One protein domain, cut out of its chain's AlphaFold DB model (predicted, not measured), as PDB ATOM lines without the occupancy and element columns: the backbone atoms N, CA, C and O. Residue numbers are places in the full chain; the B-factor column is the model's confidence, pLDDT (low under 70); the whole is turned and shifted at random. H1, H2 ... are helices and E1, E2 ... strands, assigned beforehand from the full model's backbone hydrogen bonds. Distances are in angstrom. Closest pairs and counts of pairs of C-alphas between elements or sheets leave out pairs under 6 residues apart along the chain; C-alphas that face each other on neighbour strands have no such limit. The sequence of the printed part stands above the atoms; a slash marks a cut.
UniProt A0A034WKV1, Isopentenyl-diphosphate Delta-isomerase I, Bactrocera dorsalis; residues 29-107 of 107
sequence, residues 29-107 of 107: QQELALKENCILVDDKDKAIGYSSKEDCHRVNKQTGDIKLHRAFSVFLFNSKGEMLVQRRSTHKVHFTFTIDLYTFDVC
ATOM      1  N   GLN A  29      27.582  -5.014 -24.674       74.75
ATOM      2  CA  GLN A  29      29.035  -4.866 -24.738       74.75
ATOM      3  C   GLN A  29      29.646  -4.387 -23.411       74.75
ATOM      4  O   GLN A  29      30.733  -4.824 -23.035       74.75
ATOM      5  N   GLN A  30      28.965  -3.506 -22.672       75.12
ATOM      6  CA  GLN A  30      29.418  -3.068 -21.350       75.12
ATOM      7  C   GLN A  30      29.239  -4.156 -20.296       75.12
ATOM      8  O   GLN A  30      30.102  -4.290 -19.433       75.12
ATOM      9  N   GLU A  31      28.170  -4.950 -20.370       78.00
ATOM     10  CA  GLU A  31      27.993  -6.081 -19.457       78.00
ATOM     11  C   GLU A  31      29.104  -7.124 -19.643       78.00
ATOM     12  O   GLU A  31      29.660  -7.629 -18.666       78.00
ATOM     13  N   LEU A  32      29.485  -7.404 -20.892       82.12
ATOM     14  CA  LEU A  32      30.611  -8.286 -21.180       82.12
ATOM     15  C   LEU A  32      31.928  -7.703 -20.648       82.12
ATOM     16  O   LEU A  32      32.685  -8.415 -19.992       82.12
ATOM     17  N   ALA A  33      32.161  -6.402 -20.844       82.31
ATOM     18  CA  ALA A  33      33.361  -5.725 -20.356       82.31
ATOM     19  C   ALA A  33      33.493  -5.754 -18.819       82.31
ATOM     20  O   ALA A  33      34.599  -5.751 -18.287       82.31
ATOM     21  N   LEU A  34      32.384  -5.790 -18.076       82.69
ATOM     22  CA  LEU A  34      32.406  -5.927 -16.611       82.69
ATOM     23  C   LEU A  34      32.875  -7.308 -16.142       82.69
ATOM     24  O   LEU A  34      33.416  -7.433 -15.040       82.69
ATOM     25  N   LYS A  35      32.678  -8.331 -16.978       85.69
ATOM     26  CA  LYS A  35      33.074  -9.720 -16.713       85.69
ATOM     27  C   LYS A  35      34.527 -10.007 -17.104       85.69
ATOM     28  O   LYS A  35      35.034 -11.070 -16.763       85.69
ATOM     29  N   GLU A  36      35.203  -9.082 -17.789       86.00
ATOM     30  CA  GLU A  36      36.625  -9.206 -18.127       86.00
ATOM     31  C   GLU A  36      37.485  -9.330 -16.863       86.00
ATOM     32  O   GLU A  36      37.213  -8.698 -15.841       86.00
ATOM     33  N   ASN A  37      38.536 -10.146 -16.937       90.56
ATOM     34  CA  ASN A  37      39.449 -10.364 -15.822       90.56
ATOM     35  C   ASN A  37      40.535  -9.287 -15.784       90.56
ATOM     36  O   ASN A  37      41.327  -9.158 -16.717       90.56
ATOM     37  N   CYS A  38      40.632  -8.586 -14.660       90.25
ATOM     38  CA  CYS A  38      41.745  -7.707 -14.333       90.25
ATOM     39  C   CYS A  38      42.811  -8.474 -13.537       90.25
ATOM     40  O   CYS A  38      42.500  -9.384 -12.763       90.25
ATOM     41  N   ILE A  39      44.076  -8.082 -13.703       93.44
ATOM     42  CA  ILE A  39      45.205  -8.633 -12.942       93.44
ATOM     43  C   ILE A  39      45.218  -7.969 -11.568       93.44
ATOM     44  O   ILE A  39      45.434  -6.759 -11.479       93.44
ATOM     45  N   LEU A  40      45.014  -8.749 -10.509       94.69
ATOM     46  CA  LEU A  40      45.156  -8.266  -9.141       94.69
ATOM     47  C   LEU A  40      46.627  -8.109  -8.787       94.69
ATOM     48  O   LEU A  40      47.448  -8.971  -9.124       94.69
ATOM     49  N   VAL A  41      46.938  -7.042  -8.061       94.94
ATOM     50  CA  VAL A  41      48.297  -6.748  -7.608       94.94
ATOM     51  C   VAL A  41      48.339  -6.422  -6.120       94.94
ATOM     52  O   VAL A  41      47.334  -6.008  -5.545       94.94
ATOM     53  N   ASP A  42      49.492  -6.628  -5.490       92.75
ATOM     54  CA  ASP A  42      49.773  -6.081  -4.162       92.75
ATOM     55  C   ASP A  42      50.248  -4.614  -4.238       92.75
ATOM     56  O   ASP A  42      50.286  -3.988  -5.301       92.75
ATOM     57  N   ASP A  43      50.612  -4.044  -3.090       92.81
ATOM     58  CA  ASP A  43      51.116  -2.673  -2.959       92.81
ATOM     59  C   ASP A  43      52.480  -2.439  -3.636       92.81
ATOM     60  O   ASP A  43      52.912  -1.292  -3.776       92.81
ATOM     61  N   LYS A  44      53.143  -3.509  -4.082       94.88
ATOM     62  CA  LYS A  44      54.431  -3.500  -4.785       94.88
ATOM     63  C   LYS A  44      54.286  -3.853  -6.266       94.88
ATOM     64  O   LYS A  44      55.287  -4.168  -6.908       94.88
ATOM     65  N   ASP A  45      53.066  -3.797  -6.804       93.06
ATOM     66  CA  ASP A  45      52.740  -4.163  -8.189       93.06
ATOM     67  C   ASP A  45      53.146  -5.610  -8.544       93.06
ATOM     68  O   ASP A  45      53.442  -5.946  -9.694       93.06
ATOM     69  N   LYS A  46      53.153  -6.523  -7.567       96.00
ATOM     70  CA  LYS A  46      53.323  -7.953  -7.837       96.00
ATOM     71  C   LYS A  46      51.965  -8.571  -8.135       96.00
ATOM     72  O   LYS A  46      51.020  -8.384  -7.378       96.00
ATOM     73  N   ALA A  47      51.872  -9.353  -9.208       95.81
ATOM     74  CA  ALA A  47      50.646 -10.074  -9.537       95.81
ATOM     75  C   ALA A  47      50.304 -11.111  -8.451       95.81
ATOM     76  O   ALA A  47      51.147 -11.939  -8.094       95.81
ATOM     77  N   ILE A  48      49.065 -11.074  -7.959       96.69
ATOM     78  CA  ILE A  48      48.553 -11.975  -6.909       96.69
ATOM     79  C   ILE A  48      47.343 -12.805  -7.359       96.69
ATOM     80  O   ILE A  48      46.909 -13.694  -6.633       96.69
ATOM     81  N   GLY A  49      46.796 -12.542  -8.549       95.75
ATOM     82  CA  GLY A  49      45.679 -13.303  -9.103       95.75
ATOM     83  C   GLY A  49      44.877 -12.515 -10.130       95.75
ATOM     84  O   GLY A  49      45.377 -11.563 -10.729       95.75
ATOM     85  N   TYR A  50      43.616 -12.905 -10.304       95.25
ATOM     86  CA  TYR A  50      42.679 -12.274 -11.229       95.25
ATOM     87  C   TYR A  50      41.321 -12.070 -10.559       95.25
ATOM     88  O   TYR A  50      40.937 -12.826  -9.667       95.25
ATOM     89  N   SER A  51      40.590 -11.047 -10.985       91.88
ATOM     90  CA  SER A  51      39.217 -10.785 -10.549       91.88
ATOM     91  C   SER A  51      38.469 -10.067 -11.663       91.88
ATOM     92  O   SER A  51      39.092  -9.355 -12.449       91.88
ATOM     93  N   SER A  52      37.144 -10.212 -11.718       90.56
ATOM     94  CA  SER A  52      36.343  -9.471 -12.695       90.56
ATOM     95  C   SER A  52      36.520  -7.964 -12.511       90.56
ATOM     96  O   SER A  52      36.760  -7.475 -11.397       90.56
ATOM     97  N   LYS A  53      36.383  -7.219 -13.605       84.69
ATOM     98  CA  LYS A  53      36.423  -5.758 -13.608       84.69
ATOM     99  C   LYS A  53      35.389  -5.179 -12.651       84.69
ATOM    100  O   LYS A  53      35.726  -4.282 -11.884       84.69
ATOM    101  N   GLU A  54      34.176  -5.728 -12.629       86.44
ATOM    102  CA  GLU A  54      33.142  -5.335 -11.665       86.44
ATOM    103  C   GLU A  54      33.628  -5.458 -10.212       86.44
ATOM    104  O   GLU A  54      33.523  -4.512  -9.429       86.44
ATOM    105  N   ASP A  55      34.208  -6.602  -9.854       85.88
ATOM    106  CA  ASP A  55      34.683  -6.860  -8.498       85.88
ATOM    107  C   ASP A  55      35.874  -5.977  -8.110       85.88
ATOM    108  O   ASP A  55      36.023  -5.638  -6.935       85.88
ATOM    109  N   CYS A  56      36.722  -5.608  -9.072       85.62
ATOM    110  CA  CYS A  56      37.877  -4.742  -8.834       85.62
ATOM    111  C   CYS A  56      37.484  -3.302  -8.487       85.62
ATOM    112  O   CYS A  56      38.238  -2.611  -7.809       85.62
ATOM    113  N   HIS A  57      36.303  -2.858  -8.913       82.69
ATOM    114  CA  HIS A  57      35.807  -1.497  -8.684       82.69
ATOM    115  C   HIS A  57      34.696  -1.426  -7.632       82.69
ATOM    116  O   HIS A  57      34.184  -0.344  -7.332       82.69
ATOM    117  N   ARG A  58      34.311  -2.564  -7.049       83.12
ATOM    118  CA  ARG A  58      33.324  -2.618  -5.974       83.12
ATOM    119  C   ARG A  58      33.989  -2.307  -4.633       83.12
ATOM    120  O   ARG A  58      34.888  -3.018  -4.198       83.12
ATOM    121  N   VAL A  59      33.489  -1.278  -3.948       83.25
ATOM    122  CA  VAL A  59      33.888  -0.958  -2.570       83.25
ATOM    123  C   VAL A  59      33.278  -1.984  -1.618       83.25
ATOM    124  O   VAL A  59      32.059  -2.197  -1.618       83.25
ATOM    125  N   ASN A  60      34.108  -2.613  -0.791       80.75
ATOM    126  CA  ASN A  60      33.637  -3.465   0.291       80.75
ATOM    127  C   ASN A  60      32.846  -2.613   1.301       80.75
ATOM    128  O   ASN A  60      33.371  -1.654   1.860       80.75
ATOM    129  N   LYS A  61      31.572  -2.940   1.546       82.06
ATOM    130  CA  LYS A  61      30.687  -2.121   2.398       82.06
ATOM    131  C   LYS A  61      31.048  -2.182   3.883       82.06
ATOM    132  O   LYS A  61      30.659  -1.293   4.632       82.06
ATOM    133  N   GLN A  62      31.732  -3.239   4.301       81.69
ATOM    134  CA  GLN A  62      32.079  -3.505   5.689       81.69
ATOM    135  C   GLN A  62      33.454  -2.935   6.034       81.69
ATOM    136  O   GLN A  62      33.603  -2.325   7.087       81.69
ATOM    137  N   THR A  63      34.441  -3.112   5.151       83.69
ATOM    138  CA  THR A  63      35.825  -2.675   5.402       83.69
ATOM    139  C   THR A  63      36.177  -1.353   4.723       83.69
ATOM    140  O   THR A  63      37.083  -0.660   5.171       83.69
ATOM    141  N   GLY A  64      35.445  -0.963   3.675       80.69
ATOM    142  CA  GLY A  64      35.764   0.199   2.840       80.69
ATOM    143  C   GLY A  64      36.853  -0.061   1.794       80.69
ATOM    144  O   GLY A  64      37.174   0.842   1.026       80.69
ATOM    145  N   ASP A  65      37.398  -1.278   1.736       81.31
ATOM    146  CA  ASP A  65      38.512  -1.611   0.849       81.31
ATOM    147  C   ASP A  65      38.074  -1.801  -0.608       81.31
ATOM    148  O   ASP A  65      36.935  -2.172  -0.909       81.31
ATOM    149  N   ILE A  66      39.026  -1.595  -1.518       86.12
ATOM    150  CA  ILE A  66      38.900  -1.829  -2.960       86.12
ATOM    151  C   ILE A  66      40.066  -2.724  -3.386       86.12
ATOM    152  O   ILE A  66      41.186  -2.557  -2.901       86.12
ATOM    153  N   LYS A  67      39.823  -3.679  -4.291       87.81
ATOM    154  CA  LYS A  67      40.888  -4.558  -4.792       87.81
ATOM    155  C   LYS A  67      41.841  -3.773  -5.701       87.81
ATOM    156  O   LYS A  67      41.410  -3.143  -6.668       87.81
ATOM    157  N   LEU A  68      43.140  -3.864  -5.429       92.00
ATOM    158  CA  LEU A  68      44.162  -3.310  -6.311       92.00
ATOM    159  C   LEU A  68      44.283  -4.172  -7.567       92.00
ATOM    160  O   LEU A  68      44.438  -5.390  -7.494       92.00
ATOM    161  N   HIS A  69      44.216  -3.520  -8.721       91.88
ATOM    162  CA  HIS A  69      44.405  -4.157 -10.011       91.88
ATOM    163  C   HIS A  69      45.304  -3.299 -10.891       91.88
ATOM    164  O   HIS A  69      45.363  -2.076 -10.741       91.88
ATOM    165  N   ARG A  70      46.024  -3.949 -11.801       90.06
ATOM    166  CA  ARG A  70      46.878  -3.257 -12.762       90.06
ATOM    167  C   ARG A  70      46.019  -2.575 -13.824       90.06
ATOM    168  O   ARG A  70      45.108  -3.191 -14.367       90.06
ATOM    169  N   ALA A  71      46.361  -1.332 -14.136       88.06
ATOM    170  CA  ALA A  71      45.777  -0.540 -15.211       88.06
ATOM    171  C   ALA A  71      46.897   0.168 -15.980       88.06
ATOM    172  O   ALA A  71      48.038   0.241 -15.510       88.06
ATOM    173  N   PHE A  72      46.583   0.687 -17.162       85.00
ATOM    174  CA  PHE A  72      47.522   1.482 -17.943       85.00
ATOM    175  C   PHE A  72      46.838   2.723 -18.505       85.00
ATOM    176  O   PHE A  72      45.631   2.743 -18.754       85.00
ATOM    177  N   SER A  73      47.642   3.751 -18.746       82.88
ATOM    178  CA  SER A  73      47.186   5.001 -19.344       82.88
ATOM    179  C   SER A  73      48.065   5.306 -20.546       82.88
ATOM    180  O   SER A  73      49.295   5.248 -20.461       82.88
ATOM    181  N   VAL A  74      47.441   5.601 -21.686       84.00
ATOM    182  CA  VAL A  74      48.150   5.927 -22.931       84.00
ATOM    183  C   VAL A  74      47.994   7.413 -23.211       84.00
ATOM    184  O   VAL A  74      46.878   7.911 -23.322       84.00
ATOM    185  N   PHE A  75      49.118   8.105 -23.378       88.06
ATOM    186  CA  PHE A  75      49.158   9.512 -23.768       88.06
ATOM    187  C   PHE A  75      49.642   9.607 -25.212       88.06
ATOM    188  O   PHE A  75      50.787   9.265 -25.508       88.06
ATOM    189  N   LEU A  76      48.762  10.043 -26.113       90.06
ATOM    190  CA  LEU A  76      49.067  10.200 -27.534       90.06
ATOM    191  C   LEU A  76      49.212  11.682 -27.876       90.06
ATOM    192  O   LEU A  76      48.333  12.477 -27.545       90.06
ATOM    193  N   PHE A  77      50.294  12.026 -28.573       94.94
ATOM    194  CA  PHE A  77      50.575  13.379 -29.046       94.94
ATOM    195  C   PHE A  77      50.680  13.386 -30.571       94.94
ATOM    196  O   PHE A  77      51.253  12.466 -31.158       94.94
ATOM    197  N   ASN A  78      50.135  14.413 -31.219       94.50
ATOM    198  CA  ASN A  78      50.343  14.618 -32.654       94.50
ATOM    199  C   ASN A  78      51.717  15.266 -32.934       94.50
ATOM    200  O   ASN A  78      52.460  15.613 -32.015       94.50
ATOM    201  N   SER A  79      52.061  15.472 -34.210       97.31
ATOM    202  CA  SER A  79      53.338  16.093 -34.611       97.31
ATOM    203  C   SER A  79      53.510  17.549 -34.158       97.31
ATOM    204  O   SER A  79      54.623  18.067 -34.207       97.31
ATOM    205  N   LYS A  80      52.437  18.205 -33.698       97.12
ATOM    206  CA  LYS A  80      52.459  19.554 -33.114       97.12
ATOM    207  C   LYS A  80      52.635  19.541 -31.589       97.12
ATOM    208  O   LYS A  80      52.691  20.606 -30.986       97.12
ATOM    209  N   GLY A  81      52.715  18.364 -30.963       94.12
ATOM    210  CA  GLY A  81      52.815  18.220 -29.510       94.12
ATOM    211  C   GLY A  81      51.483  18.373 -28.770       94.12
ATOM    212  O   GLY A  81      51.478  18.516 -27.550       94.12
ATOM    213  N   GLU A  82      50.349  18.335 -29.471       94.19
ATOM    214  CA  GLU A  82      49.023  18.418 -28.853       94.19
ATOM    215  C   GLU A  82      48.571  17.029 -28.395       94.19
ATOM    216  O   GLU A  82      48.701  16.049 -29.134       94.19
ATOM    217  N   MET A  83      48.026  16.944 -27.181       91.38
ATOM    218  CA  MET A  83      47.582  15.687 -26.579       91.38
ATOM    219  C   MET A  83      46.158  15.330 -27.015       91.38
ATOM    220  O   MET A  83      45.246  16.154 -26.919       91.38
ATOM    221  N   LEU A  84      45.942  14.083 -27.433       88.88
ATOM    222  CA  LEU A  84      44.606  13.554 -27.701       88.88
ATOM    223  C   LEU A  84      43.854  13.360 -26.384       88.88
ATOM    224  O   LEU A  84      44.259  12.535 -25.579       88.88
ATOM    225  N   VAL A  85      42.733  14.049 -26.182       86.06
ATOM    226  CA  VAL A  85      41.908  13.898 -24.976       86.06
ATOM    227  C   VAL A  85      40.605  13.172 -25.323       86.06
ATOM    228  O   VAL A  85      39.851  13.618 -26.186       86.06
ATOM    229  N   GLN A  86      40.306  12.068 -24.633       79.94
ATOM    230  CA  GLN A  86      39.071  11.307 -24.842       79.94
ATOM    231  C   GLN A  86      37.946  11.811 -23.928       79.94
ATOM    232  O   GLN A  86      38.070  11.783 -22.702       79.94
ATOM    233  N   ARG A  87      36.794  12.178 -24.509       77.19
ATOM    234  CA  ARG A  87      35.534  12.332 -23.759       77.19
ATOM    235  C   ARG A  87      34.808  10.991 -23.706       77.19
ATOM    236  O   ARG A  87      34.554  10.381 -24.748       77.19
ATOM    237  N   ARG A  88      34.484  10.501 -22.509       71.69
ATOM    238  CA  ARG A  88      33.786   9.213 -22.352       71.69
ATOM    239  C   ARG A  88      32.292   9.339 -22.654       71.69
ATOM    240  O   ARG A  88      31.688  10.380 -22.418       71.69
ATOM    241  N   SER A  89      31.704   8.256 -23.171       71.81
ATOM    242  CA  SER A  89      30.250   8.140 -23.335       71.81
ATOM    243  C   SER A  89      29.555   8.166 -21.975       71.81
ATOM    244  O   SER A  89      30.044   7.572 -21.012       71.81
ATOM    245  N   THR A  90      28.374   8.778 -21.930       68.19
ATOM    246  CA  THR A  90      27.499   8.821 -20.749       68.19
ATOM    247  C   THR A  90      26.997   7.441 -20.310       68.19
ATOM    248  O   THR A  90      26.544   7.292 -19.181       68.19
ATOM    249  N   HIS A  91      27.110   6.420 -21.169       63.91
ATOM    250  CA  HIS A  91      26.626   5.056 -20.919       63.91
ATOM    251  C   HIS A  91      27.703   4.106 -20.358       63.91
ATOM    252  O   HIS A  91      27.454   2.913 -20.185       63.91
ATOM    253  N   LYS A  92      28.922   4.588 -20.078       60.19
ATOM    254  CA  LYS A  92      29.966   3.764 -19.450       60.19
ATOM    255  C   LYS A  92      29.614   3.493 -17.981       60.19
ATOM    256  O   LYS A  92      29.491   4.430 -17.206       60.19
ATOM    257  N   VAL A  93      29.509   2.214 -17.594       58.78
ATOM    258  CA  VAL A  93      29.090   1.775 -16.240       58.78
ATOM    259  C   VAL A  93      30.014   2.303 -15.138       58.78
ATOM    260  O   VAL A  93      29.558   2.677 -14.063       58.78
ATOM    261  N   HIS A  94      31.322   2.324 -15.391       53.69
ATOM    262  CA  HIS A  94      32.317   2.838 -14.451       53.69
ATOM    263  C   HIS A  94      32.638   4.300 -14.787       53.69
ATOM    264  O   HIS A  94      32.888   4.606 -15.958       53.69
ATOM    265  N   PHE A  95      32.647   5.150 -13.748       49.84
ATOM    266  CA  PHE A  95      32.672   6.630 -13.751       49.84
ATOM    267  C   PHE A  95      31.319   7.364 -13.876       49.84
ATOM    268  O   PHE A  95      31.293   8.567 -14.112       49.84
ATOM    269  N   THR A  96      30.184   6.711 -13.618       41.34
ATOM    270  CA  THR A  96      28.857   7.374 -13.637       41.34
ATOM    271  C   THR A  96      28.641   8.442 -12.553       41.34
ATOM    272  O   THR A  96      27.687   9.211 -12.651       41.34
ATOM    273  N   PHE A  97      29.516   8.542 -11.545       38.03
ATOM    274  CA  PHE A  97      29.410   9.550 -10.476       38.03
ATOM    275  C   PHE A  97      30.256  10.807 -10.695       38.03
ATOM    276  O   PHE A  97      30.234  11.708  -9.858       38.03
ATOM    277  N   THR A  98      30.968  10.911 -11.816       31.75
ATOM    278  CA  THR A  98      31.645  12.154 -12.189       31.75
ATOM    279  C   THR A  98      31.247  12.499 -13.612       31.75
ATOM    280  O   THR A  98      31.805  12.004 -14.587       31.75
ATOM    281  N   ILE A  99      30.201  13.316 -13.699       30.12
ATOM    282  CA  ILE A  99      29.829  14.038 -14.912       30.12
ATOM    283  C   ILE A  99      31.105  14.754 -15.399       30.12
ATOM    284  O   ILE A  99      31.742  15.463 -14.625       30.12
ATOM    285  N   ASP A 100      31.496  14.485 -16.647       37.59
ATOM    286  CA  ASP A 100      32.605  15.118 -17.378       37.59
ATOM    287  C   ASP A 100      34.052  14.774 -16.966       37.59
ATOM    288  O   ASP A 100      34.897  15.656 -16.811       37.59
ATOM    289  N   LEU A 101      34.404  13.485 -16.882       50.25
ATOM    290  CA  LEU A 101      35.818  13.084 -16.823       50.25
ATOM    291  C   LEU A 101      36.406  12.832 -18.215       50.25
ATOM    292  O   LEU A 101      36.175  11.796 -18.846       50.25
ATOM    293  N   TYR A 102      37.233  13.774 -18.660       53.28
ATOM    294  CA  TYR A 102      38.316  13.481 -19.589       53.28
ATOM    295  C   TYR A 102      39.339  12.604 -18.860       53.28
ATOM    296  O   TYR A 102      39.860  12.992 -17.818       53.28
ATOM    297  N   THR A 103      39.589  11.397 -19.358       59.81
ATOM    298  CA  THR A 103      40.475  10.429 -18.692       59.81
ATOM    299  C   THR A 103      41.247   9.614 -19.720       59.81
ATOM    300  O   THR A 103      40.782   9.392 -20.839       59.81
ATOM    301  N   PHE A 104      42.438   9.190 -19.308       57.78
ATOM    302  CA  PHE A 104      43.382   8.378 -20.069       57.78
ATOM    303  C   PHE A 104      43.467   6.944 -19.552       57.78
ATOM    304  O   PHE A 104      44.202   6.138 -20.117       57.78
ATOM    305  N   ASP A 105      42.740   6.638 -18.476       57.00
ATOM    306  CA  ASP A 105      42.896   5.395 -17.743       57.00
ATOM    307  C   ASP A 105      42.013   4.312 -18.357       57.00
ATOM    308  O   ASP A 105      40.778   4.419 -18.430       57.00
ATOM    309  N   VAL A 106      42.674   3.257 -18.819       61.31
ATOM    310  CA  VAL A 106      42.041   2.032 -19.282       61.31
ATOM    311  C   VAL A 106      42.336   0.956 -18.242       61.31
ATOM    312  O   VAL A 106      43.489   0.588 -18.015       61.31
ATOM    313  N   CYS A 107      41.274   0.482 -17.590       60.47
ATOM    314  CA  CYS A 107      41.278  -0.797 -16.881       60.47
ATOM    315  C   CYS A 107      41.140  -1.938 -17.876       60.47
ATOM    316  O   CYS A 107      40.203  -1.834 -18.714       60.47
TER     317      CYS A 107
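Overview. This is residues 29 to 107 of the 107 residues of the protein "Isopentenyl-diphosphate Delta-isomerase I" of Bactrocera dorsalis (UniProt A0A034WKV1). With little regular structure, the domain is a small antiparallel hairpin, E1 and E2, with two short helices, H1 and H2, at one end, and a long unnamed stretch, residues 58 to 107, that runs out to a turn near Ser 79 and folds back. On its return, residues 105 to 106 pair antiparallel with 72 to 73. The 79 printed residues include H1, E1, E2, H2 in that order; the class is mixed, with only 23 residues in named elements. The whole is loose, radius of gyration of the C-alphas 14.9 A, and spans 47 by 29 by 24 A.

Arrangement. E1, residues 37 to 41, and E2, residues 47 to 52, are antiparallel at 146 degrees; N 38 and O 51 are 2.8 A apart, within hydrogen-bond range. H1, residues 29 to 35, and H2, residues 53 to 57, touch, closest at the C-alphas of Leu 34 and Lys 53, 5.0 A. Every O i to N i+4 pair is within range in H2, 2 of 3 in H1.

Along the chain. H1, 10.2 A long, begins at C-alpha 29 (29.035, -4.866, -24.738). E1 measures 12.6 A, E2 14.7 A. H2, 6.5 A, ends at C-alpha 57 (35.807, -1.497, -8.684).

Size, cuts and confidence. The farthest C-alphas, Gln 62 and Ser 79, are 49.6 A apart. The printed part has no cut, and the three links between named elements are tight. Residues 90 to 107 have pLDDT under 70.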